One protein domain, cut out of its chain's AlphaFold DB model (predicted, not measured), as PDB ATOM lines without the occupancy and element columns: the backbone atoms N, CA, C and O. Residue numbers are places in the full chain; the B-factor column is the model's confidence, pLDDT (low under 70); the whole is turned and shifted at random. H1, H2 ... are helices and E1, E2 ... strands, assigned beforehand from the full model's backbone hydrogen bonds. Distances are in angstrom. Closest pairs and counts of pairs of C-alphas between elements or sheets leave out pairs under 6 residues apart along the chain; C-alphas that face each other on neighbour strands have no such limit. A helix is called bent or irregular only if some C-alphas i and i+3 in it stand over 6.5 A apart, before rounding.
ATOM      1  N   GLU A 156     338.095 217.712 267.151       83.44
ATOM      2  CA  GLU A 156     337.973 217.502 268.601       83.44
ATOM      3  C   GLU A 156     336.535 217.736 269.073       83.44
ATOM      4  O   GLU A 156     335.962 216.889 269.747       83.44
ATOM      5  N   LYS A 157     335.920 218.842 268.630       84.88
ATOM      6  CA  LYS A 157     334.501 219.134 268.889       84.88
ATOM      7  C   LYS A 157     333.556 218.170 268.176       84.88
ATOM      8  O   LYS A 157     332.430 217.990 268.620       84.88
ATOM      9  N   TYR A 158     333.975 217.619 267.038       87.94
ATOM     10  CA  TYR A 158     333.185 216.629 266.308       87.94
ATOM     11  C   TYR A 158     333.183 215.274 267.020       87.94
ATOM     12  O   TYR A 158     332.131 214.661 267.159       87.94
ATOM     13  N   TRP A 159     334.355 214.829 267.488       86.88
ATOM     14  CA  TRP A 159     334.523 213.584 268.237       86.88
ATOM     15  C   TRP A 159     333.684 213.565 269.515       86.88
ATOM     16  O   TRP A 159     333.027 212.571 269.808       86.88
ATOM     17  N   HIS A 160     333.694 214.672 270.257       76.19
ATOM     18  CA  HIS A 160     332.949 214.799 271.498       76.19
ATOM     19  C   HIS A 160     332.359 216.212 271.576       76.19
ATOM     20  O   HIS A 160     333.087 217.204 271.620       76.19
ATOM     21  N   SER A 161     331.025 216.304 271.525       59.72
ATOM     22  CA  SER A 161     330.290 217.569 271.349       59.72
ATOM     23  C   SER A 161     330.437 218.548 272.518       59.72
ATOM     24  O   SER A 161     330.240 219.751 272.345       59.72
ATOM     25  N   GLU A 162     330.794 218.037 273.696       61.09
ATOM     26  CA  GLU A 162     331.167 218.806 274.884       61.09
ATOM     27  C   GLU A 162     332.645 218.557 275.210       61.09
ATOM     28  O   GLU A 162     333.214 217.543 274.801       61.09
ATOM     29  N   TYR A 163     333.296 219.470 275.937       67.56
ATOM     30  CA  TYR A 163     334.621 219.170 276.490       67.56
ATOM     31  C   TYR A 163     334.544 217.846 277.258       67.56
ATOM     32  O   TYR A 163     333.599 217.648 278.015       67.56
ATOM     33  N   ILE A 164     335.511 216.947 277.044       75.25
ATOM     34  CA  ILE A 164     335.566 215.670 277.764       75.25
ATOM     35  C   ILE A 164     335.589 215.995 279.266       75.25
ATOM     36  O   ILE A 164     336.530 216.643 279.737       75.25
ATOM     37  N   ASP A 165     334.537 215.605 279.992       80.62
ATOM     38  CA  ASP A 165     334.412 215.889 281.421       80.62
ATOM     39  C   ASP A 165     335.530 215.160 282.168       80.62
ATOM     40  O   ASP A 165     335.666 213.943 282.082       80.62
ATOM     41  N   ILE A 166     336.341 215.910 282.916       81.81
ATOM     42  CA  ILE A 166     337.437 215.352 283.717       81.81
ATOM     43  C   ILE A 166     336.942 214.378 284.796       81.81
ATOM     44  O   ILE A 166     337.724 213.576 285.301       81.81
ATOM     45  N   ASN A 167     335.657 214.445 285.149       85.12
ATOM     46  CA  ASN A 167     335.025 213.537 286.101       85.12
ATOM     47  C   ASN A 167     334.434 212.282 285.438       85.12
ATOM     48  O   ASN A 167     333.947 211.405 286.153       85.12
ATOM     49  N   ASP A 168     334.467 212.179 284.106       86.06
ATOM     50  CA  ASP A 168     334.015 210.987 283.396       86.06
ATOM     51  C   ASP A 168     334.931 209.791 283.743       86.06
ATOM     52  O   ASP A 168     336.154 209.883 283.587       86.06
ATOM     53  N   PRO A 169     334.386 208.640 284.185       85.81
ATOM     54  CA  PRO A 169     335.177 207.434 284.446       85.81
ATOM     55  C   PRO A 169     336.019 206.951 283.251       85.81
ATOM     56  O   PRO A 169     337.028 206.268 283.440       85.81
ATOM     57  N   ASN A 170     335.612 207.307 282.032       88.31
ATOM     58  CA  ASN A 170     336.251 206.985 280.761       88.31
ATOM     59  C   ASN A 170     337.024 208.181 280.172       88.31
ATOM     60  O   ASN A 170     337.417 208.145 279.005       88.31
ATOM     61  N   TYR A 171     337.302 209.230 280.955       88.38
ATOM     62  CA  TYR A 171     338.038 210.425 280.521       88.38
ATOM     63  C   TYR A 171     339.300 210.097 279.700       88.38
ATOM     64  O   TYR A 171     339.508 210.619 278.602       88.38
ATOM     65  N   TYR A 172     340.129 209.173 280.196       88.81
ATOM     66  CA  TYR A 172     341.367 208.769 279.524       88.81
ATOM     67  C   TYR A 172     341.142 207.997 278.229       88.81
ATOM     68  O   TYR A 172     341.930 208.142 277.297       88.81
ATOM     69  N   PHE A 173     340.068 207.216 278.143       91.75
ATOM     70  CA  PHE A 173     339.679 206.562 276.901       91.75
ATOM     71  C   PHE A 173     339.362 207.602 275.822       91.75
ATOM     72  O   PHE A 173     339.954 207.563 274.743       91.75
ATOM     73  N   TYR A 174     338.508 208.583 276.133       92.00
ATOM     74  CA  TYR A 174     338.136 209.627 275.178       92.00
ATOM     75  C   TYR A 174     339.332 210.483 274.756       92.00
ATOM     76  O   TYR A 174     339.450 210.824 273.576       92.00
ATOM     77  N   LEU A 175     340.254 210.771 275.682       91.81
ATOM     78  CA  LEU A 175     341.508 211.445 275.362       91.81
ATOM     79  C   LEU A 175     342.380 210.623 274.409       91.81
ATOM     80  O   LEU A 175     342.863 211.172 273.419       91.81
ATOM     81  N   THR A 176     342.584 209.329 274.668       93.94
ATOM     82  CA  THR A 176     343.361 208.467 273.765       93.94
ATOM     83  C   THR A 176     342.718 208.416 272.383       93.94
ATOM     84  O   THR A 176     343.411 208.611 271.387       93.94
ATOM     85  N   CYS A 177     341.397 208.240 272.302       94.81
ATOM     86  CA  CYS A 177     340.654 208.261 271.043       94.81
ATOM     87  C   CYS A 177     340.855 209.571 270.264       94.81
ATOM     88  O   CYS A 177     341.157 209.535 269.073       94.81
ATOM     89  N   GLN A 178     340.788 210.726 270.933       94.12
ATOM     90  CA  GLN A 178     341.074 212.023 270.311       94.12
ATOM     91  C   GLN A 178     342.509 212.090 269.759       94.12
ATOM     92  O   GLN A 178     342.738 212.618 268.669       94.12
ATOM     93  N   ARG A 179     343.493 211.532 270.478       94.38
ATOM     94  CA  ARG A 179     344.887 211.471 270.000       94.38
ATOM     95  C   ARG A 179     345.037 210.561 268.788       94.38
ATOM     96  O   ARG A 179     345.759 210.926 267.865       94.38
ATOM     97  N   VAL A 180     344.336 209.432 268.768       96.12
ATOM     98  CA  VAL A 180     344.301 208.507 267.629       96.12
ATOM     99  C   VAL A 180     343.698 209.181 266.396       96.12
ATOM    100  O   VAL A 180     344.322 209.155 265.340       96.12
ATOM    101  N   ILE A 181     342.556 209.860 266.533       95.56
ATOM    102  CA  ILE A 181     341.899 210.603 265.441       95.56
ATOM    103  C   ILE A 181     342.844 211.630 264.816       95.56
ATOM    104  O   ILE A 181     342.935 211.732 263.593       95.56
ATOM    105  N   ASN A 182     343.562 212.376 265.657       94.00
ATOM    106  CA  ASN A 182     344.513 213.385 265.201       94.00
ATOM    107  C   ASN A 182     345.763 212.760 264.566       94.00
ATOM    108  O   ASN A 182     346.258 213.283 263.573       94.00
ATOM    109  N   TYR A 183     346.272 211.654 265.117       94.75
ATOM    110  CA  TYR A 183     347.445 210.958 264.584       94.75
ATOM    111  C   TYR A 183     347.163 210.314 263.220       94.75
ATOM    112  O   TYR A 183     347.970 210.444 262.304       94.75
ATOM    113  N   CYS A 184     346.017 209.643 263.079       94.75
ATOM    114  CA  CYS A 184     345.606 208.989 261.838       94.75
ATOM    115  C   CYS A 184     345.006 209.957 260.803       94.75
ATOM    116  O   CYS A 184     344.696 209.536 259.695       94.75
ATOM    117  N   ASP A 185     344.812 211.229 261.165       94.38
ATOM    118  CA  ASP A 185     344.175 212.269 260.350       94.38
ATOM    119  C   ASP A 185     342.786 211.891 259.790       94.38
ATOM    120  O   ASP A 185     342.413 212.267 258.680       94.38
ATOM    121  N   PHE A 186     341.960 211.206 260.586       95.06
ATOM    122  CA  PHE A 186     340.654 210.707 260.135       95.06
ATOM    123  C   PHE A 186     339.729 211.797 259.579       95.06
ATOM    124  O   PHE A 186     339.576 212.880 260.154       95.06
ATOM    125  N   SER A 187     339.066 211.490 258.466       93.31
ATOM    126  CA  SER A 187     337.900 212.213 257.960       93.31
ATOM    127  C   SER A 187     336.717 212.093 258.927       93.31
ATOM    128  O   SER A 187     336.669 211.194 259.760       93.31
ATOM    129  N   LEU A 188     335.711 212.964 258.805       92.38
ATOM    130  CA  LEU A 188     334.521 212.909 259.675       92.38
ATOM    131  C   LEU A 188     333.817 211.547 259.620       92.38
ATOM    132  O   LEU A 188     333.391 211.029 260.647       92.38
ATOM    133  N   ARG A 189     333.773 210.938 258.431       91.25
ATOM    134  CA  ARG A 189     333.203 209.603 258.236       91.25
ATOM    135  C   ARG A 189     334.001 208.526 258.970       91.25
ATOM    136  O   ARG A 189     333.414 207.645 259.588       91.25
ATOM    137  N   GLU A 190     335.326 208.595 258.907       95.12
ATOM    138  CA  GLU A 190     336.190 207.677 259.656       95.12
ATOM    139  C   GLU A 190     336.074 207.909 261.161       95.12
ATOM    140  O   GLU A 190     336.078 206.938 261.907       95.12
ATOM    141  N   ILE A 191     335.893 209.155 261.614       94.94
ATOM    142  CA  ILE A 191     335.629 209.456 263.027       94.94
ATOM    143  C   ILE A 191     334.324 208.796 263.487       94.94
ATOM    144  O   ILE A 191     334.317 208.183 264.550       94.94
ATOM    145  N   ASP A 192     333.246 208.860 262.700       93.00
ATOM    146  CA  ASP A 192     331.983 208.193 263.051       93.00
ATOM    147  C   ASP A 192     332.141 206.675 263.152       93.00
ATOM    148  O   ASP A 192     331.696 206.064 264.125       93.00
ATOM    149  N   HIS A 193     332.814 206.064 262.174       92.75
ATOM    150  CA  HIS A 193     333.089 204.628 262.189       92.75
ATOM    151  C   HIS A 193     333.995 204.234 263.363       92.75
ATOM    152  O   HIS A 193     333.774 203.208 264.008       92.75
ATOM    153  N   PHE A 194     335.012 205.045 263.657       95.19
ATOM    154  CA  PHE A 194     335.918 204.820 264.775       95.19
ATOM    155  C   PHE A 194     335.173 204.932 266.103       95.19
ATOM    156  O   PHE A 194     335.362 204.075 266.956       95.19
ATOM    157  N   ARG A 195     334.288 205.926 266.260       92.94
ATOM    158  CA  ARG A 195     333.503 206.146 267.483       92.94
ATOM    159  C   ARG A 195     332.665 204.938 267.854       92.94
ATOM    160  O   ARG A 195     332.777 204.469 268.979       92.94
ATOM    161  N   ILE A 196     331.898 204.420 266.896       90.69
ATOM    162  CA  ILE A 196     331.023 203.260 267.103       90.69
ATOM    163  C   ILE A 196     331.836 202.071 267.632       90.69
ATOM    164  O   ILE A 196     331.525 201.530 268.687       90.69
ATOM    165  N   ASN A 197     332.926 201.717 266.947       93.06
ATOM    166  CA  ASN A 197     333.757 200.576 267.341       93.06
ATOM    167  C   ASN A 197     334.555 200.836 268.629       93.06
ATOM    168  O   ASN A 197     334.798 199.921 269.411       93.06
ATOM    169  N   ALA A 198     335.003 202.071 268.858       93.69
ATOM    170  CA  ALA A 198     335.776 202.410 270.041       93.69
ATOM    171  C   ALA A 198     334.903 202.349 271.299       93.69
ATOM    172  O   ALA A 198     335.345 201.802 272.304       93.69
ATOM    173  N   GLU A 199     333.682 202.889 271.265       91.38
ATOM    174  CA  GLU A 199     332.762 202.868 272.411       91.38
ATOM    175  C   GLU A 199     332.410 201.431 272.819       91.38
ATOM    176  O   GLU A 199     332.412 201.118 274.009       91.38
ATOM    177  N   GLU A 200     332.257 200.518 271.857       91.31
ATOM    178  CA  GLU A 200     332.050 199.091 272.129       91.31
ATOM    179  C   GLU A 200     333.208 198.445 272.921       91.31
ATOM    180  O   GLU A 200     332.979 197.499 273.675       91.31
ATOM    181  N   ILE A 201     334.445 198.963 272.838       91.62
ATOM    182  CA  ILE A 201     335.582 198.470 273.646       91.62
ATOM    183  C   ILE A 201     335.306 198.620 275.148       91.62
ATOM    184  O   ILE A 201     335.733 197.775 275.946       91.62
ATOM    185  N   LEU A 202     334.601 199.683 275.550       88.69
ATOM    186  CA  LEU A 202     334.296 199.956 276.955       88.69
ATOM    187  C   LEU A 202     333.423 198.853 277.562       88.69
ATOM    188  O   LEU A 202     333.666 198.447 278.703       88.69
ATOM    189  N   ASP A 203     332.515 198.290 276.769       86.19
ATOM    190  CA  ASP A 203     331.555 197.267 277.189       86.19
ATOM    191  C   ASP A 203     332.101 195.832 277.097       86.19
ATOM    192  O   ASP A 203     331.429 194.871 277.479       86.19
ATOM    193  N   ILE A 204     333.339 195.635 276.635       82.94
ATOM    194  CA  ILE A 204     333.925 194.294 276.551       82.94
ATOM    195  C   ILE A 204     334.278 193.767 277.948       82.94
ATOM    196  O   ILE A 204     335.116 194.323 278.660       82.94
ATOM    197  N   HIS A 205     333.684 192.629 278.311       72.12
ATOM    198  CA  HIS A 205     333.887 191.936 279.592       72.12
ATOM    199  C   HIS A 205     335.011 190.880 279.544       72.12
ATOM    200  O   HIS A 205     335.131 190.053 280.440       72.12
ATOM    201  N   LEU A 206     335.842 190.881 278.497       62.72
ATOM    202  CA  LEU A 206     336.946 189.923 278.309       62.72
ATOM    203  C   LEU A 206     338.190 190.224 279.166       62.72
ATOM    204  O   LEU A 206     339.245 189.648 278.905       62.72
ATOM    205  N   ILE A 207     338.108 191.149 280.125       63.28
ATOM    206  CA  ILE A 207     339.280 191.656 280.844       63.28
ATOM    207  C   ILE A 207     339.187 191.344 282.336       63.28
ATOM    208  O   ILE A 207     338.105 191.388 282.910       63.28
ATOM    209  N   GLU A 208     340.343 190.998 282.901       60.66
ATOM    210  CA  GLU A 208     340.585 190.528 284.267       60.66
ATOM    211  C   GLU A 208     340.012 191.415 285.385       60.66
ATOM    212  O   GLU A 208     339.747 192.601 285.189       60.66
ATOM    213  N   ASP A 209     339.926 190.840 286.590       59.06
ATOM    214  CA  ASP A 209     339.431 191.487 287.813       59.06
ATOM    215  C   ASP A 209     340.246 192.733 288.250       59.06
ATOM    216  O   ASP A 209     339.732 193.562 289.006       59.06
ATOM    217  N   ASP A 210     341.502 192.911 287.795       71.50
ATOM    218  CA  ASP A 210     342.277 194.134 288.080       71.50
ATOM    219  C   ASP A 210     341.843 195.283 287.153       71.50
ATOM    220  O   ASP A 210     342.189 195.359 285.965       71.50
ATOM    221  N   ASN A 211     341.143 196.252 287.745       81.00
ATOM    222  CA  ASN A 211     340.715 197.485 287.091       81.00
ATOM    223  C   ASN A 211     341.855 198.227 286.365       81.00
ATOM    224  O   ASN A 211     341.599 198.859 285.342       81.00
ATOM    225  N   ARG A 212     343.111 198.156 286.831       89.81
ATOM    226  CA  ARG A 212     344.256 198.818 286.177       89.81
ATOM    227  C   ARG A 212     344.654 198.133 284.874       89.81
ATOM    228  O   ARG A 212     344.952 198.834 283.911       89.81
ATOM    229  N   ILE A 213     344.629 196.800 284.811       89.19
ATOM    230  CA  ILE A 213     344.889 196.053 283.568       89.19
ATOM    231  C   ILE A 213     343.750 196.271 282.576       89.19
ATOM    232  O   ILE A 213     343.997 196.548 281.400       89.19
ATOM    233  N   SER A 214     342.509 196.267 283.069       89.06
ATOM    234  CA  SER A 214     341.337 196.631 282.272       89.06
ATOM    235  C   SER A 214     341.470 198.010 281.636       89.06
ATOM    236  O   SER A 214     341.339 198.144 280.416       89.06
ATOM    237  N   ARG A 215     341.853 199.022 282.418       90.75
ATOM    238  CA  ARG A 215     342.105 200.372 281.899       90.75
ATOM    239  C   ARG A 215     343.296 200.419 280.952       90.75
ATOM    240  O   ARG A 215     343.175 201.011 279.886       90.75
ATOM    241  N   LEU A 216     344.416 199.765 281.273       92.69
ATOM    242  CA  LEU A 216     345.596 199.695 280.401       92.69
ATOM    243  C   LEU A 216     345.224 199.219 278.993       92.69
ATOM    244  O   LEU A 216     345.623 199.829 278.002       92.69
ATOM    245  N   ILE A 217     344.421 198.158 278.914       92.88
ATOM    246  CA  ILE A 217     343.946 197.593 277.654       92.88
ATOM    247  C   ILE A 217     342.928 198.528 276.995       92.88
ATOM    248  O   ILE A 217     343.172 198.978 275.874       92.88
ATOM    249  N   LYS A 218     341.816 198.844 277.674       91.75
ATOM    250  CA  LYS A 218     340.680 199.574 277.084       91.75
ATOM    251  C   LYS A 218     341.011 201.015 276.732       91.75
ATOM    252  O   LYS A 218     340.487 201.521 275.751       91.75
ATOM    253  N   PHE A 219     341.837 201.688 277.527       92.50
ATOM    254  CA  PHE A 219     342.086 203.126 277.392       92.50
ATOM    255  C   PHE A 219     343.450 203.398 276.757       92.50
ATOM    256  O   PHE A 219     343.616 204.405 276.075       92.50
ATOM    257  N   GLY A 220     344.428 202.513 276.976       92.31
ATOM    258  CA  GLY A 220     345.816 202.731 276.575       92.31
ATOM    259  C   GLY A 220     346.223 202.078 275.260       92.31
ATOM    260  O   GLY A 220     347.041 202.647 274.546       92.31
ATOM    261  N   PHE A 221     345.688 200.899 274.927       95.62
ATOM    262  CA  PHE A 221     346.146 200.133 273.758       95.62
ATOM    263  C   PHE A 221     345.052 199.859 272.734       95.62
ATOM    264  O   PHE A 221     345.278 200.076 271.546       95.62
ATOM    265  N   ALA A 222     343.875 199.404 273.158       95.88
ATOM    266  CA  ALA A 222     342.826 198.992 272.233       95.88
ATOM    267  C   ALA A 222     342.376 200.128 271.282       95.88
ATOM    268  O   ALA A 222     342.370 199.892 270.074       95.88
ATOM    269  N   PRO A 223     342.138 201.379 271.730       96.31
ATOM    270  CA  PRO A 223     341.769 202.465 270.817       96.31
ATOM    271  C   PRO A 223     342.872 202.785 269.804       96.31
ATOM    272  O   PRO A 223     342.588 203.101 268.651       96.31
ATOM    273  N   ILE A 224     344.139 202.656 270.216       97.69
ATOM    274  CA  ILE A 224     345.295 202.860 269.338       97.69
ATOM    275  C   ILE A 224     345.321 201.790 268.255       97.69
ATOM    276  O   ILE A 224     345.341 202.124 267.075       97.69
ATOM    277  N   LEU A 225     345.281 200.507 268.626       97.44
ATOM    278  CA  LEU A 225     345.298 199.427 267.641       97.44
ATOM    279  C   LEU A 225     344.070 199.466 266.724       97.44
ATOM    280  O   LEU A 225     344.218 199.192 265.535       97.44
ATOM    281  N   LEU A 226     342.893 199.832 267.244       97.44
ATOM    282  CA  LEU A 226     341.683 200.018 266.443       97.44
ATOM    283  C   LEU A 226     341.909 201.088 265.368       97.44
ATOM    284  O   LEU A 226     341.701 200.827 264.184       97.44
ATOM    285  N   GLY A 227     342.405 202.263 265.764       97.06
ATOM    286  CA  GLY A 227     342.670 203.351 264.827       97.06
ATOM    287  C   GLY A 227     343.767 203.025 263.816       97.06
ATOM    288  O   GLY A 227     343.635 203.358 262.642       97.06
ATOM    289  N   LEU A 228     344.823 202.317 264.229       96.50
ATOM    290  CA  LEU A 228     345.860 201.853 263.305       96.50
ATOM    291  C   LEU A 228     345.325 200.824 262.314       96.50
ATOM    292  O   LEU A 228     345.678 200.885 261.143       96.50
ATOM    293  N   LYS A 229     344.458 199.905 262.753       95.44
ATOM    294  CA  LYS A 229     343.836 198.906 261.874       95.44
ATOM    295  C   LYS A 229     342.922 199.564 260.839       95.44
ATOM    296  O   LYS A 229     342.933 199.133 259.692       95.44
ATOM    297  N   MET A 230     342.199 200.620 261.226       94.94
ATOM    298  CA  MET A 230     341.410 201.442 260.299       94.94
ATOM    299  C   MET A 230     342.286 202.237 259.319       94.94
ATOM    300  O   MET A 230     341.909 202.393 258.165       94.94
ATOM    301  N   LEU A 231     343.450 202.724 259.762       93.62
ATOM    302  CA  LEU A 231     344.381 203.479 258.919       93.62
ATOM    303  C   LEU A 231     345.101 202.583 257.898       93.62
ATOM    304  O   LEU A 231     345.157 202.898 256.711       93.62
ATOM    305  N   SER A 232     345.729 201.502 258.366       92.94
ATOM    306  CA  SER A 232     346.505 200.575 257.543       92.94
ATOM    307  C   SER A 232     346.854 199.302 258.311       92.94
ATOM    308  O   SER A 232     347.450 199.343 259.392       92.94
ATOM    309  N   LEU A 233     346.609 198.144 257.687       92.56
ATOM    310  CA  LEU A 233     347.043 196.850 258.222       92.56
ATOM    311  C   LEU A 233     348.560 196.779 258.454       92.56
ATOM    312  O   LEU A 233     348.998 196.079 259.363       92.56
ATOM    313  N   ASP A 234     349.367 197.496 257.670       94.56
ATOM    314  CA  ASP A 234     350.824 197.517 257.838       94.56
ATOM    315  C   ASP A 234     351.237 198.220 259.143       94.56
ATOM    316  O   ASP A 234     352.024 197.675 259.915       94.56
ATOM    317  N   GLU A 235     350.648 199.380 259.446       94.12
ATOM    318  CA  GLU A 235     350.911 200.115 260.694       94.12
ATOM    319  C   GLU A 235     350.413 199.346 261.923       94.12
ATOM    320  O   GLU A 235     351.127 199.232 262.924       94.12
ATOM    321  N   TYR A 236     349.235 198.727 261.823       96.12
ATOM    322  CA  TYR A 236     348.736 197.807 262.844       96.12
ATOM    323  C   TYR A 236     349.707 196.641 263.087       96.12
ATOM    324  O   TYR A 236     350.108 196.384 264.225       96.12
ATOM    325  N   ASN A 237     350.137 195.951 262.026       95.56
ATOM    326  CA  ASN A 237     351.023 194.797 262.145       95.56
ATOM    327  C   ASN A 237     352.387 195.190 262.715       95.56
ATOM    328  O   ASN A 237     352.867 194.524 263.632       95.56
ATOM    329  N   LYS A 238     352.985 196.297 262.249       95.75
ATOM    330  CA  LYS A 238     354.218 196.866 262.820       95.75
ATOM    331  C   LYS A 238     354.084 197.099 264.322       95.75
ATOM    332  O   LYS A 238     354.998 196.755 265.074       95.75
ATOM    333  N   PHE A 239     352.953 197.639 264.770       96.62
ATOM    334  CA  PHE A 239     352.693 197.848 266.189       96.62
ATOM    335  C   PHE A 239     352.638 196.526 266.960       96.62
ATOM    336  O   PHE A 239     353.306 196.385 267.986       96.62
ATOM    337  N   VAL A 240     351.891 195.542 266.456       95.75
ATOM    338  CA  VAL A 240     351.682 194.246 267.122       95.75
ATOM    339  C   VAL A 240     352.964 193.410 267.200       95.75
ATOM    340  O   VAL A 240     353.166 192.692 268.181       95.75
ATOM    341  N   ILE A 241     353.859 193.501 266.213       95.00
ATOM    342  CA  ILE A 241     355.142 192.774 266.228       95.00
ATOM    343  C   ILE A 241     356.238 193.471 267.051       95.00
ATOM    344  O   ILE A 241     357.360 192.973 267.096       95.00
ATOM    345  N   GLY A 242     355.935 194.600 267.702       94.94
ATOM    346  CA  GLY A 242     356.873 195.281 268.599       94.94
ATOM    347  C   GLY A 242     357.638 196.467 267.995       94.94
ATOM    348  O   GLY A 242     358.502 197.030 268.665       94.94
ATOM    349  N   ASN A 243     357.311 196.894 266.771       95.31
ATOM    350  CA  ASN A 243     357.978 197.998 266.063       95.31
ATOM    351  C   ASN A 243     357.207 199.335 266.129       95.31
ATOM    352  O   ASN A 243     357.470 200.251 265.355       95.31
ATOM    353  N   GLY A 244     356.259 199.466 267.055       95.56
ATOM    354  CA  GLY A 244     355.359 200.615 267.218       95.56
ATOM    355  C   GLY A 244     355.685 201.550 268.386       95.56
ATOM    356  O   GLY A 244     354.885 202.431 268.686       95.56
ATOM    357  N   ILE A 245     356.832 201.402 269.061       95.19
ATOM    358  CA  ILE A 245     357.138 202.181 270.277       95.19
ATOM    359  C   ILE A 245     357.127 203.699 270.052       95.19
ATOM    360  O   ILE A 245     356.607 204.449 270.877       95.19
ATOM    361  N   ASN A 246     357.685 204.169 268.933       95.44
ATOM    362  CA  ASN A 246     357.739 205.601 268.630       95.44
ATOM    363  C   ASN A 246     356.339 206.168 268.368       95.44
ATOM    364  O   ASN A 246     356.021 207.268 268.821       95.44
ATOM    365  N   LEU A 247     355.491 205.390 267.694       94.75
ATOM    366  CA  LEU A 247     354.090 205.723 267.464       94.75
ATOM    367  C   LEU A 247     353.333 205.786 268.791       94.75
ATOM    368  O   LEU A 247     352.688 206.790 269.080       94.75
ATOM    369  N   TYR A 248     353.478 204.758 269.634       95.88
ATOM    370  CA  TYR A 248     352.846 204.709 270.953       95.88
ATOM    371  C   TYR A 248     353.211 205.935 271.798       95.88
ATOM    372  O   TYR A 248     352.334 206.621 272.318       95.88
ATOM    373  N   LYS A 249     354.506 206.275 271.858       94.62
ATOM    374  CA  LYS A 249     354.988 207.487 272.533       94.62
ATOM    375  C   LYS A 249     354.381 208.755 271.950       94.62
ATOM    376  O   LYS A 249     353.996 209.628 272.712       94.62
ATOM    377  N   THR A 250     354.275 208.857 270.629       95.19
ATOM    378  CA  THR A 250     353.713 210.045 269.967       95.19
ATOM    379  C   THR A 250     352.250 210.264 270.352       95.19
ATOM    380  O   THR A 250     351.865 211.385 270.678       95.19
ATOM    381  N   ILE A 251     351.447 209.196 270.371       94.69
ATOM    382  CA  ILE A 251     350.025 209.269 270.732       94.69
ATOM    383  C   ILE A 251     349.845 209.582 272.224       94.69
ATOM    384  O   ILE A 251     349.002 210.406 272.579       94.69
ATOM    385  N   ILE A 252     350.643 208.956 273.096       93.25
ATOM    386  CA  ILE A 252     350.487 209.068 274.551       93.25
ATOM    387  C   ILE A 252     351.168 210.309 275.139       93.25
ATOM    388  O   ILE A 252     350.683 210.825 276.141       93.25
ATOM    389  N   ALA A 253     352.244 210.834 274.542       91.31
ATOM    390  CA  ALA A 253     353.028 211.945 275.101       91.31
ATOM    391  C   ALA A 253     352.182 213.136 275.598       91.31
ATOM    392  O   ALA A 253     352.427 213.598 276.712       91.31
ATOM    393  N   PRO A 254     351.145 213.608 274.872       88.50
ATOM    394  CA  PRO A 254     350.328 214.730 275.336       88.50
ATOM    395  C   PRO A 254     349.473 214.439 276.577       88.50
ATOM    396  O   PRO A 254     348.978 215.373 277.200       88.50
ATOM    397  N   ILE A 255     349.254 213.164 276.903       86.94
ATOM    398  CA  ILE A 255     348.424 212.710 278.027       86.94
ATOM    399  C   ILE A 255     349.220 211.885 279.044       86.94
ATOM    400  O   ILE A 255     348.642 211.386 280.006       86.94
ATOM    401  N   GLN A 256     350.536 211.742 278.851       86.19
ATOM    402  CA  GLN A 256     351.371 210.766 279.555       86.19
ATOM    403  C   GLN A 256     351.327 210.930 281.077       86.19
ATOM    404  O   GLN A 256     351.237 209.938 281.791       86.19
ATOM    405  N   ASP A 257     351.349 212.165 281.587       78.75
ATOM    406  CA  ASP A 257     351.451 212.416 283.027       78.75
ATOM    407  C   ASP A 257     350.160 212.018 283.742       78.75
ATOM    408  O   ASP A 257     350.188 211.427 284.820       78.75
ATOM    409  N   SER A 258     349.019 212.320 283.125       79.00
ATOM    410  CA  SER A 258     347.701 211.965 283.644       79.00
ATOM    411  C   SER A 258     347.426 210.467 283.450       79.00
ATOM    412  O   SER A 258     346.979 209.793 284.374       79.00
ATOM    413  N   TRP A 259     347.809 209.913 282.296       83.38
ATOM    414  CA  TRP A 259     347.689 208.488 281.986       83.38
ATOM    415  C   TRP A 259     348.494 207.595 282.943       83.38
ATOM    416  O   TRP A 259     347.994 206.601 283.464       83.38
ATOM    417  N   LEU A 260     349.739 207.965 283.241       84.50
ATOM    418  CA  LEU A 260     350.590 207.211 284.164       84.50
ATOM    419  C   LEU A 260     350.132 207.299 285.625       84.50
ATOM    420  O   LEU A 260     350.407 206.382 286.405       84.50
ATOM    421  N   LYS A 261     349.453 208.389 286.008       82.44
ATOM    422  CA  LYS A 261     348.807 208.518 287.323       82.44
ATOM    423  C   LYS A 261     347.609 207.580 287.445       82.44
ATOM    424  O   LYS A 261     347.478 206.939 288.481       82.44
ATOM    425  N   GLU A 262     346.808 207.444 286.389       83.56
ATOM    426  CA  GLU A 262     345.664 206.519 286.348       83.56
ATOM    427  C   GLU A 262     346.085 205.060 286.582       83.56
ATOM    428  O   GLU A 262     345.423 204.314 287.300       83.56
ATOM    429  N   LEU A 263     347.231 204.660 286.028       87.88
ATOM    430  CA  LEU A 263     347.783 203.313 286.203       87.88
ATOM    431  C   LEU A 263     348.512 203.109 287.544       87.88
ATOM    432  O   LEU A 263     348.825 201.972 287.900       87.88
ATOM    433  N   ASN A 264     348.786 204.191 288.281       88.25
ATOM    434  CA  ASN A 264     349.472 204.198 289.574       88.25
ATOM    435  C   ASN A 264     350.773 203.362 289.602       88.25
ATOM    436  O   ASN A 264     350.974 202.540 290.491       88.25
ATOM    437  N   LEU A 265     351.653 203.546 288.612       89.62
ATOM    438  CA  LEU A 265     352.826 202.676 288.418       89.62
ATOM    439  C   LEU A 265     353.989 202.932 289.389       89.62
ATOM    440  O   LEU A 265     354.852 202.069 289.519       89.62
ATOM    441  N   LEU A 266     354.052 204.095 290.039       88.44
ATOM    442  CA  LEU A 266     355.190 204.470 290.887       88.44
ATOM    443  C   LEU A 266     355.320 203.547 292.101       88.44
ATOM    444  O   LEU A 266     354.337 203.285 292.796       88.44
ATOM    445  N   GLU A 267     356.544 203.115 292.399       87.06
ATOM    446  CA  GLU A 267     356.848 202.467 293.678       87.06
ATOM    447  C   GLU A 267     356.715 203.463 294.850       87.06
ATOM    448  O   GLU A 267     356.808 204.676 294.645       87.06
ATOM    449  N   PRO A 268     356.564 202.994 296.107       85.38
ATOM    450  CA  PRO A 268     356.345 203.870 297.264       85.38
ATOM    451  C   PRO A 268     357.401 204.966 297.486       85.38
ATOM    452  O   PRO A 268     357.119 205.949 298.163       85.38
ATOM    453  N   ASN A 269     358.615 204.799 296.953       84.88
ATOM    454  CA  ASN A 269     359.724 205.754 297.045       84.88
ATOM    455  C   ASN A 269     360.014 206.487 295.723       84.88
ATOM    456  O   ASN A 269     361.067 207.114 295.590       84.88
ATOM    457  N   GLU A 270     359.119 206.401 294.740       85.88
ATOM    458  CA  GLU A 270     359.275 207.012 293.424       85.88
ATOM    459  C   GLU A 270     358.300 208.182 293.223       85.88
ATOM    460  O   GLU A 270     357.222 208.256 293.809       85.88
ATOM    461  N   THR A 271     358.701 209.140 292.391       83.88
ATOM    462  CA  THR A 271     357.860 210.267 291.975       83.88
ATOM    463  C   THR A 271     358.118 210.597 290.510       83.88
ATOM    464  O   THR A 271     359.232 210.404 290.020       83.88
ATOM    465  N   TYR A 272     357.115 211.089 289.783       81.06
ATOM    466  CA  TYR A 272     357.349 211.626 288.442       81.06
ATOM    467  C   TYR A 272     358.039 212.987 288.539       81.06
ATOM    468  O   TYR A 272     357.897 213.701 289.530       81.06
ATOM    469  N   ARG A 273     358.804 213.361 287.511       69.12
ATOM    470  CA  ARG A 273     359.383 214.707 287.428       69.12
ATOM    471  C   ARG A 273     358.245 215.738 287.332       69.12
ATOM    472  O   ARG A 273     357.626 215.848 286.280       69.12
ATOM    473  N   GLU A 274     357.966 216.477 288.405       60.16
ATOM    474  CA  GLU A 274     357.046 217.621 288.351       60.16
ATOM    475  C   GLU A 274     357.657 218.739 287.488       60.16
ATOM    476  O   GLU A 274     358.860 218.997 287.528       60.16
ATOM    477  N   THR A 275     356.824 219.405 286.688       50.09
ATOM    478  CA  THR A 275     357.195 220.605 285.920       50.09
ATOM    479  C   THR A 275     357.373 221.841 286.811       50.09
ATOM    480  O   THR A 275     357.944 222.832 286.366       50.09
ATOM    481  N   SER A 276     356.938 221.774 288.074       46.44
ATOM    482  CA  SER A 276     357.153 222.776 289.121       46.44
ATOM    483  C   SER A 276     358.197 222.286 290.131       46.44
ATOM    484  O   SER A 276     358.147 221.150 290.587       46.44
ATOM    485  N   GLU A 277     359.148 223.155 290.464       48.19
ATOM    486  CA  GLU A 277     360.428 222.927 291.156       48.19
ATOM    487  C   GLU A 277     360.359 222.468 292.633       48.19
ATOM    488  O   GLU A 277     361.078 222.986 293.487       48.19
ATOM    489  N   THR A 278     359.557 221.462 292.975       47.09
ATOM    490  CA  THR A 278     359.614 220.819 294.297       47.09
ATOM    491  C   THR A 278     360.064 219.371 294.173       47.09
ATOM    492  O   THR A 278     359.262 218.443 294.116       47.09
ATOM    493  N   ILE A 279     361.385 219.166 294.162       54.88
ATOM    494  CA  ILE A 279     361.973 217.845 294.408       54.88
ATOM    495  C   ILE A 279     361.542 217.434 295.819       54.88
ATOM    496  O   ILE A 279     361.962 218.045 296.801       54.88
ATOM    497  N   ARG A 280     360.676 216.420 295.934       57.78
ATOM    498  CA  ARG A 280     360.385 215.807 297.234       57.78
ATOM    499  C   ARG A 280     361.655 215.125 297.722       57.78
ATOM    500  O   ARG A 280     362.078 214.121 297.149       57.78
ATOM    501  N   ASP A 281     362.264 215.702 298.750       60.91
ATOM    502  CA  ASP A 281     363.525 215.224 299.304       60.91
ATOM    503  C   ASP A 281     363.388 213.748 299.729       60.91
ATOM    504  O   ASP A 281     362.421 213.367 300.393       60.91
ATOM    505  N   GLY A 282     364.307 212.894 299.270       71.12
ATOM    506  CA  GLY A 282     364.295 211.446 299.533       71.12
ATOM    507  C   GLY A 282     363.517 210.547 298.551       71.12
ATOM    508  O   GLY A 282     363.602 209.327 298.693       71.12
ATOM    509  N   PHE A 283     362.813 211.085 297.544       77.56
ATOM    510  CA  PHE A 283     362.141 210.280 296.505       77.56
ATOM    511  C   PHE A 283     362.972 210.173 295.220       77.56
ATOM    512  O   PHE A 283     363.600 211.130 294.768       77.56
ATOM    513  N   LYS A 284     362.935 209.004 294.578       82.69
ATOM    514  CA  LYS A 284     363.583 208.763 293.286       82.69
ATOM    515  C   LYS A 284     362.710 209.293 292.146       82.69
ATOM    516  O   LYS A 284     361.598 208.817 291.934       82.69
ATOM    517  N   THR A 285     363.228 210.247 291.374       83.12
ATOM    518  CA  THR A 285     362.523 210.794 290.205       83.12
ATOM    519  C   THR A 285     362.547 209.822 289.024       83.12
ATOM    520  O   THR A 285     363.614 209.368 288.605       83.12
ATOM    521  N   ILE A 286     361.376 209.549 288.448       84.81
ATOM    522  CA  ILE A 286     361.184 208.695 287.275       84.81
ATOM    523  C   ILE A 286     360.750 209.542 286.078       84.81
ATOM    524  O   ILE A 286     359.842 210.367 286.175       84.81
ATOM    525  N   ASP A 287     361.415 209.329 284.942       86.44
ATOM    526  CA  ASP A 287     360.981 209.853 283.644       86.44
ATOM    527  C   ASP A 287     359.728 209.083 283.182       86.44
ATOM    528  O   ASP A 287     359.817 207.860 283.023       86.44
ATOM    529  N   PRO A 288     358.585 209.753 282.938       85.50
ATOM    530  CA  PRO A 288     357.385 209.155 282.348       85.50
ATOM    531  C   PRO A 288     357.660 208.238 281.147       85.50
ATOM    532  O   PRO A 288     357.092 207.147 281.037       85.50
ATOM    533  N   ASN A 289     358.601 208.624 280.277       87.94
ATOM    534  CA  ASN A 289     358.950 207.846 279.091       87.94
ATOM    535  C   ASN A 289     359.501 206.463 279.425       87.94
ATOM    536  O   ASN A 289     359.375 205.552 278.602       87.94
ATOM    537  N   LYS A 290     360.105 206.287 280.605       89.50
ATOM    538  CA  LYS A 290     360.595 204.988 281.063       89.50
ATOM    539  C   LYS A 290     359.441 203.992 281.140       89.50
ATOM    540  O   LYS A 290     359.492 202.975 280.456       89.50
ATOM    541  N   TYR A 291     358.384 204.297 281.897       90.50
ATOM    542  CA  TYR A 291     357.258 203.371 282.041       90.50
ATOM    543  C   TYR A 291     356.440 203.228 280.765       90.50
ATOM    544  O   TYR A 291     356.059 202.114 280.437       90.50
ATOM    545  N   ILE A 292     356.238 204.300 279.992       92.06
ATOM    546  CA  ILE A 292     355.593 204.194 278.671       92.06
ATOM    547  C   ILE A 292     356.356 203.222 277.760       92.06
ATOM    548  O   ILE A 292     355.747 202.393 277.083       92.06
ATOM    549  N   THR A 293     357.693 203.280 277.779       92.81
ATOM    550  CA  THR A 293     358.530 202.330 277.033       92.81
ATOM    551  C   THR A 293     358.396 200.919 277.592       92.81
ATOM    552  O   THR A 293     358.156 199.991 276.830       92.81
ATOM    553  N   GLU A 294     358.510 200.751 278.911       92.25
ATOM    554  CA  GLU A 294     358.425 199.438 279.554       92.25
ATOM    555  C   GLU A 294     357.071 198.758 279.328       92.25
ATOM    556  O   GLU A 294     357.068 197.570 279.019       92.25
ATOM    557  N   LEU A 295     355.950 199.488 279.420       93.31
ATOM    558  CA  LEU A 295     354.603 198.981 279.132       93.31
ATOM    559  C   LEU A 295     354.531 198.400 277.717       93.31
ATOM    560  O   LEU A 295     354.197 197.230 277.540       93.31
ATOM    561  N   TYR A 296     354.893 199.199 276.709       95.00
ATOM    562  CA  TYR A 296     354.843 198.767 275.314       95.00
ATOM    563  C   TYR A 296     355.785 197.586 275.050       95.00
ATOM    564  O   TYR A 296     355.373 196.568 274.496       95.00
ATOM    565  N   THR A 297     357.049 197.698 275.468       92.50
ATOM    566  CA  THR A 297     358.067 196.665 275.250       92.50
ATOM    567  C   THR A 297     357.648 195.351 275.908       92.50
ATOM    568  O   THR A 297     357.685 194.305 275.257       92.50
ATOM    569  N   LYS A 298     357.175 195.379 277.159       91.50
ATOM    570  CA  LYS A 298     356.754 194.158 277.856       91.50
ATOM    571  C   LYS A 298     355.550 193.489 277.212       91.50
ATOM    572  O   LYS A 298     355.553 192.269 277.130       91.50
ATOM    573  N   ILE A 299     354.580 194.255 276.715       92.44
ATOM    574  CA  ILE A 299     353.387 193.684 276.078       92.44
ATOM    575  C   ILE A 299     353.694 193.168 274.666       92.44
ATOM    576  O   ILE A 299     353.247 192.086 274.307       92.44
ATOM    577  N   PHE A 300     354.452 193.905 273.846       92.69
ATOM    578  CA  PHE A 300     354.529 193.621 272.405       92.69
ATOM    579  C   PHE A 300     355.831 192.975 271.921       92.69
ATOM    580  O   PHE A 300     355.799 192.331 270.870       92.69
ATOM    581  N   THR A 301     356.946 193.105 272.653       84.81
ATOM    582  CA  THR A 301     358.278 192.642 272.196       84.81
ATOM    583  C   THR A 301     358.807 191.397 272.914       84.81
ATOM    584  O   THR A 301     359.706 190.734 272.398       84.81
ATOM    585  N   ASN A 302     358.279 191.055 274.092       71.25
ATOM    586  CA  ASN A 302     358.760 189.900 274.848       71.25
ATOM    587  C   ASN A 302     358.138 188.595 274.327       71.25
ATOM    588  O   ASN A 302     356.925 188.428 274.345       71.25
ATOM    589  N   ASN A 303     358.986 187.645 273.925       58.31
ATOM    590  CA  ASN A 303     358.591 186.312 273.458       58.31
ATOM    591  C   ASN A 303     358.926 185.239 274.514       58.31
ATOM    592  O   ASN A 303     359.908 184.533 274.310       58.31
ATOM    593  N   PHE A 304     358.212 185.094 275.645       56.34
ATOM    594  CA  PHE A 304     358.590 184.064 276.645       56.34
ATOM    595  C   PHE A 304     357.454 183.410 277.457       56.34
ATOM    596  O   PHE A 304     356.314 183.855 277.453       56.34
ATOM    597  N   ARG A 305     357.861 182.294 278.096       51.31
ATOM    598  CA  ARG A 305     357.146 181.173 278.742       51.31
ATOM    599  C   ARG A 305     355.881 181.536 279.537       51.31
ATOM    600  O   ARG A 305     355.846 182.530 280.250       51.31
ATOM    601  N   GLU A 306     354.908 180.628 279.472       53.72
ATOM    602  CA  GLU A 306     353.497 180.747 279.887       53.72
ATOM    603  C   GLU A 306     353.204 181.173 281.345       53.72
ATOM    604  O   GLU A 306     352.041 181.402 281.647       53.72
ATOM    605  N   ASP A 307     354.190 181.348 282.235       49.78
ATOM    606  CA  ASP A 307     353.928 181.288 283.689       49.78
ATOM    607  C   ASP A 307     354.638 182.349 284.566       49.78
ATOM    608  O   ASP A 307     354.963 182.099 285.724       49.78
ATOM    609  N   SER A 308     354.923 183.556 284.055       58.47
ATOM    610  CA  SER A 308     355.483 184.640 284.896       58.47
ATOM    611  C   SER A 308     354.928 186.021 284.546       58.47
ATOM    612  O   SER A 308     355.262 186.519 283.475       58.47
ATOM    613  N   SER A 309     354.153 186.662 285.433       65.12
ATOM    614  CA  SER A 309     353.653 188.036 285.242       65.12
ATOM    615  C   SER A 309     354.794 189.046 285.020       65.12
ATOM    616  O   SER A 309     355.886 188.954 285.590       65.12
ATOM    617  N   LEU A 310     354.561 190.030 284.150       78.56
ATOM    618  CA  LEU A 310     355.518 191.071 283.790       78.56
ATOM    619  C   LEU A 310     355.271 192.326 284.631       78.56
ATOM    620  O   LEU A 310     354.309 193.049 284.422       78.56
ATOM    621  N   ARG A 311     356.178 192.650 285.553       87.19
ATOM    622  CA  ARG A 311     356.001 193.808 286.448       87.19
ATOM    623  C   ARG A 311     356.490 195.137 285.852       87.19
ATOM    624  O   ARG A 311     357.673 195.239 285.532       87.19
ATOM    625  N   VAL A 312     355.640 196.153 285.723       89.94
ATOM    626  CA  VAL A 312     356.025 197.547 285.410       89.94
ATOM    627  C   VAL A 312     355.695 198.417 286.611       89.94
ATOM    628  O   VAL A 312     354.525 198.681 286.880       89.94
ATOM    629  N   GLY A 313     356.725 198.835 287.349       89.12
ATOM    630  CA  GLY A 313     356.516 199.480 288.645       89.12
ATOM    631  C   GLY A 313     355.648 198.600 289.552       89.12
ATOM    632  O   GLY A 313     355.927 197.410 289.688       89.12
ATOM    633  N   THR A 314     354.557 199.133 290.098       91.25
ATOM    634  CA  THR A 314     353.620 198.378 290.961       91.25
ATOM    635  C   THR A 314     352.550 197.576 290.203       91.25
ATOM    636  O   THR A 314     351.679 196.962 290.829       91.25
ATOM    637  N   LEU A 315     352.556 197.602 288.867       90.94
ATOM    638  CA  LEU A 315     351.580 196.895 288.040       90.94
ATOM    639  C   LEU A 315     352.140 195.552 287.575       90.94
ATOM    640  O   LEU A 315     353.201 195.500 286.953       90.94
ATOM    641  N   GLU A 316     351.410 194.472 287.832       89.94
ATOM    642  CA  GLU A 316     351.703 193.150 287.276       89.94
ATOM    643  C   GLU A 316     350.886 192.930 286.008       89.94
ATOM    644  O   GLU A 316     349.662 192.941 286.046       89.94
ATOM    645  N   ILE A 317     351.569 192.754 284.879       89.44
ATOM    646  CA  ILE A 317     350.952 192.577 283.568       89.44
ATOM    647  C   ILE A 317     350.911 191.077 283.246       89.44
ATOM    648  O   ILE A 317     351.968 190.442 283.178       89.44
ATOM    649  N   PRO A 318     349.728 190.496 283.015       88.19
ATOM    650  CA  PRO A 318     349.595 189.105 282.597       88.19
ATOM    651  C   PRO A 318     350.267 188.846 281.250       88.19
ATOM    652  O   PRO A 318     350.190 189.671 280.334       88.19
ATOM    653  N   ASN A 319     350.845 187.659 281.073       85.38
ATOM    654  CA  ASN A 319     351.534 187.308 279.825       85.38
ATOM    655  C   ASN A 319     350.610 187.257 278.608       85.38
ATOM    656  O   ASN A 319     351.062 187.524 277.502       85.38
ATOM    657  N   HIS A 320     349.323 186.980 278.817       86.81
ATOM    658  CA  HIS A 320     348.332 186.895 277.746       86.81
ATOM    659  C   HIS A 320     347.726 188.262 277.353       86.81
ATOM    660  O   HIS A 320     346.785 188.329 276.562       86.81
ATOM    661  N   THR A 321     348.233 189.370 277.915       90.06
ATOM    662  CA  THR A 321     347.702 190.729 277.684       90.06
ATOM    663  C   THR A 321     347.704 191.099 276.201       90.06
ATOM    664  O   THR A 321     346.736 191.679 275.706       90.06
ATOM    665  N   LYS A 322     348.763 190.740 275.466       92.50
ATOM    666  CA  LYS A 322     348.864 190.994 274.024       92.50
ATOM    667  C   LYS A 322     347.760 190.272 273.260       92.50
ATOM    668  O   LYS A 322     347.084 190.885 272.436       92.50
ATOM    669  N   GLU A 323     347.564 188.987 273.539       91.19
ATOM    670  CA  GLU A 323     346.530 188.157 272.929       91.19
ATOM    671  C   GLU A 323     345.138 188.702 273.244       91.19
ATOM    672  O   GLU A 323     344.296 188.740 272.350       91.19
ATOM    673  N   THR A 324     344.902 189.173 274.471       91.12
ATOM    674  CA  THR A 324     343.640 189.820 274.855       91.12
ATOM    675  C   THR A 324     343.390 191.083 274.039       91.12
ATOM    676  O   THR A 324     342.316 191.210 273.452       91.12
ATOM    677  N   ILE A 325     344.377 191.981 273.926       93.69
ATOM    678  CA  ILE A 325     344.254 193.195 273.103       93.69
ATOM    679  C   ILE A 325     343.947 192.809 271.648       93.69
ATOM    680  O   ILE A 325     342.991 193.311 271.065       93.69
ATOM    681  N   VAL A 326     344.708 191.885 271.056       93.50
ATOM    682  CA  VAL A 326     344.505 191.467 269.656       93.50
ATOM    683  C   VAL A 326     343.136 190.812 269.449       93.50
ATOM    684  O   VAL A 326     342.478 191.082 268.446       93.50
ATOM    685  N   ARG A 327     342.667 189.985 270.393       91.50
ATOM    686  CA  ARG A 327     341.326 189.381 270.343       91.50
ATOM    687  C   ARG A 327     340.239 190.443 270.350       91.50
ATOM    688  O   ARG A 327     339.364 190.364 269.499       91.50
ATOM    689  N   ILE A 328     340.335 191.437 271.237       91.19
ATOM    690  CA  ILE A 328     339.413 192.582 271.280       91.19
ATOM    691  C   ILE A 328     339.344 193.256 269.908       91.19
ATOM    692  O   ILE A 328     338.266 193.410 269.350       91.19
ATOM    693  N   ILE A 329     340.494 193.581 269.317       94.06
ATOM    694  CA  ILE A 329     340.548 194.296 268.033       94.06
ATOM    695  C   ILE A 329     340.058 193.453 266.849       94.06
ATOM    696  O   ILE A 329     339.614 193.990 265.833       94.06
ATOM    697  N   ASN A 330     340.103 192.128 266.964       90.44
ATOM    698  CA  ASN A 330     339.569 191.220 265.956       90.44
ATOM    699  C   ASN A 330     338.055 190.997 266.057       90.44
ATOM    700  O   ASN A 330     337.493 190.440 265.119       90.44
ATOM    701  N   LEU A 331     337.396 191.439 267.135       87.62
ATOM    702  CA  LEU A 331     335.929 191.436 267.214       87.62
ATOM    703  C   LEU A 331     335.308 192.469 266.272       87.62
ATOM    704  O   LEU A 331     334.217 192.248 265.752       87.62
ATOM    705  N   PHE A 332     336.017 193.570 266.024       86.69
ATOM    706  CA  PHE A 332     335.561 194.622 265.128       86.69
ATOM    707  C   PHE A 332     335.864 194.238 263.682       86.69
ATOM    708  O   PHE A 332     337.031 194.109 263.281       86.69
TER     709      PHE A 332
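AT A GLANCE: This is residues 156 to 332 of the 335 residues of the protein "KAP NTPase domain-containing protein" of Lactobacillus crispatus (strain ST1) (UniProt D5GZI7). A nearly straight but bent helix, H4, runs through the core of this helical body, with H2, H3, H5, H6 and H8 placed round it, and H7 crosses H6. Beyond this core are two small two-stranded sheets: the hairpin of E3 and E4 near H7, and E1 beside E2 far out at one end, joined by a long loop. The 177 printed residues hold eight named helices and four named strands, in the order H1 H2 H3 H4 H5 H6 E1 E2 H7 E3 E4 H8; E1 and E2 are parallel, E3 and E4 antiparallel. The class is mostly helix. The whole is compact, with a radius of gyration of the C-alphas of 16.3 A and spans of 52 by 42 by 29 A.

IN THESE COORDINATES: H1, residues 156 to 159, begins at C-alpha 156, (337.973, 217.502, 268.601). H2 covers residues 171 to 183, 18.5 A, and H3 residues 188 to 202, 21.6 A. H4, residues 211 to 231, was assigned as one helix by its hydrogen bonds but is bent: C-alphas 220 and 223 are 7.0 A apart. Its arms are H4a, residues 211 to 220, 12.8 A, and H4b, residues 223 to 231, 12.2 A. H5, residues 233 to 243, is irregular, with C-alphas 240 and 243 7.4 A apart. H6, residues 245 to 262, 20.2 A, is irregular too: C-alphas 254 and 257 are 8.1 A apart, and it has a kink of 92 degrees near residue 255. E1 is residues 270 to 272, E2 residues 284 to 286. H7, residues 288 to 300, 18.7 A, starts at C-alpha 288, (357.385, 209.155, 282.348). E3 is residues 310 to 312, E4 residues 315 to 317. H8, residues 321 to 331, 15.8 A, ends at C-alpha 331, (335.929, 191.436, 267.214).

HOW THE PARTS SIT: H4, taken whole, is the hub, touching 4 other helices. H2, H3, H4a and H6 form a bundle, up and down, each running against the one before it. H2 touches H4b, closest at the C-alphas of Cys 177 and Pro 223, 5.9 A, at a shallow tilt of 24 degrees, the same way. H6, with residues 251 to 259 alone, touches H2, closest at the C-alphas of Arg 179 and Ile 251, 5.6 A, at a shallow tilt of 20 degrees, opposite ways. H3 touches H4b at a tilt of 36 degrees, only just steep; the closest C-alphas, of Ala 198 and Pro 223, are 6.0 A apart. H1 touches H3, closest at the C-alphas of Trp 159 and Ile 191, 6.7 A. H4b and H5 form a helical hairpin, closest at the C-alphas of Leu 228 and Tyr 236, 5.0 A. H8 is close but not clearly touching H4b, with the closest C-alphas, of Leu 226 and Ile 329, 6.0 A apart. H7 touches H6 at a steep tilt of 63 degrees, closest at the C-alphas of Ile 245 and Tyr 296, 6.5 A. The closest C-alphas of H7 and E3, of Leu 295 and Val 312, are 6.6 A apart. In the hairpin of E3 and E4, N 310 and O 317 are 2.8 A apart, within hydrogen-bond range; between E1 and E2, N 286 and O 271 are 2.8 A apart, also within range. Every O i to N i+4 pair is within hydrogen-bond range in H2, H4a, H4b, H7 and H8; the counts are 9 of 11 in H3, 5 of 7 in H5 and 10 of 14 in H6, and H1 is too short for such a pair.

THE WHOLE: The two C-alphas farthest apart, of Arg 189 and Gly 282, are 51.7 A apart. The printed part has no cut. The links from H1 to H2 and from E1 to E2 are long, with 11 residues each. The mean pLDDT of the printed part is 85.7; residues 161 to 163, 206 to 209, 273 to 281 and 303 to 309 are under 70.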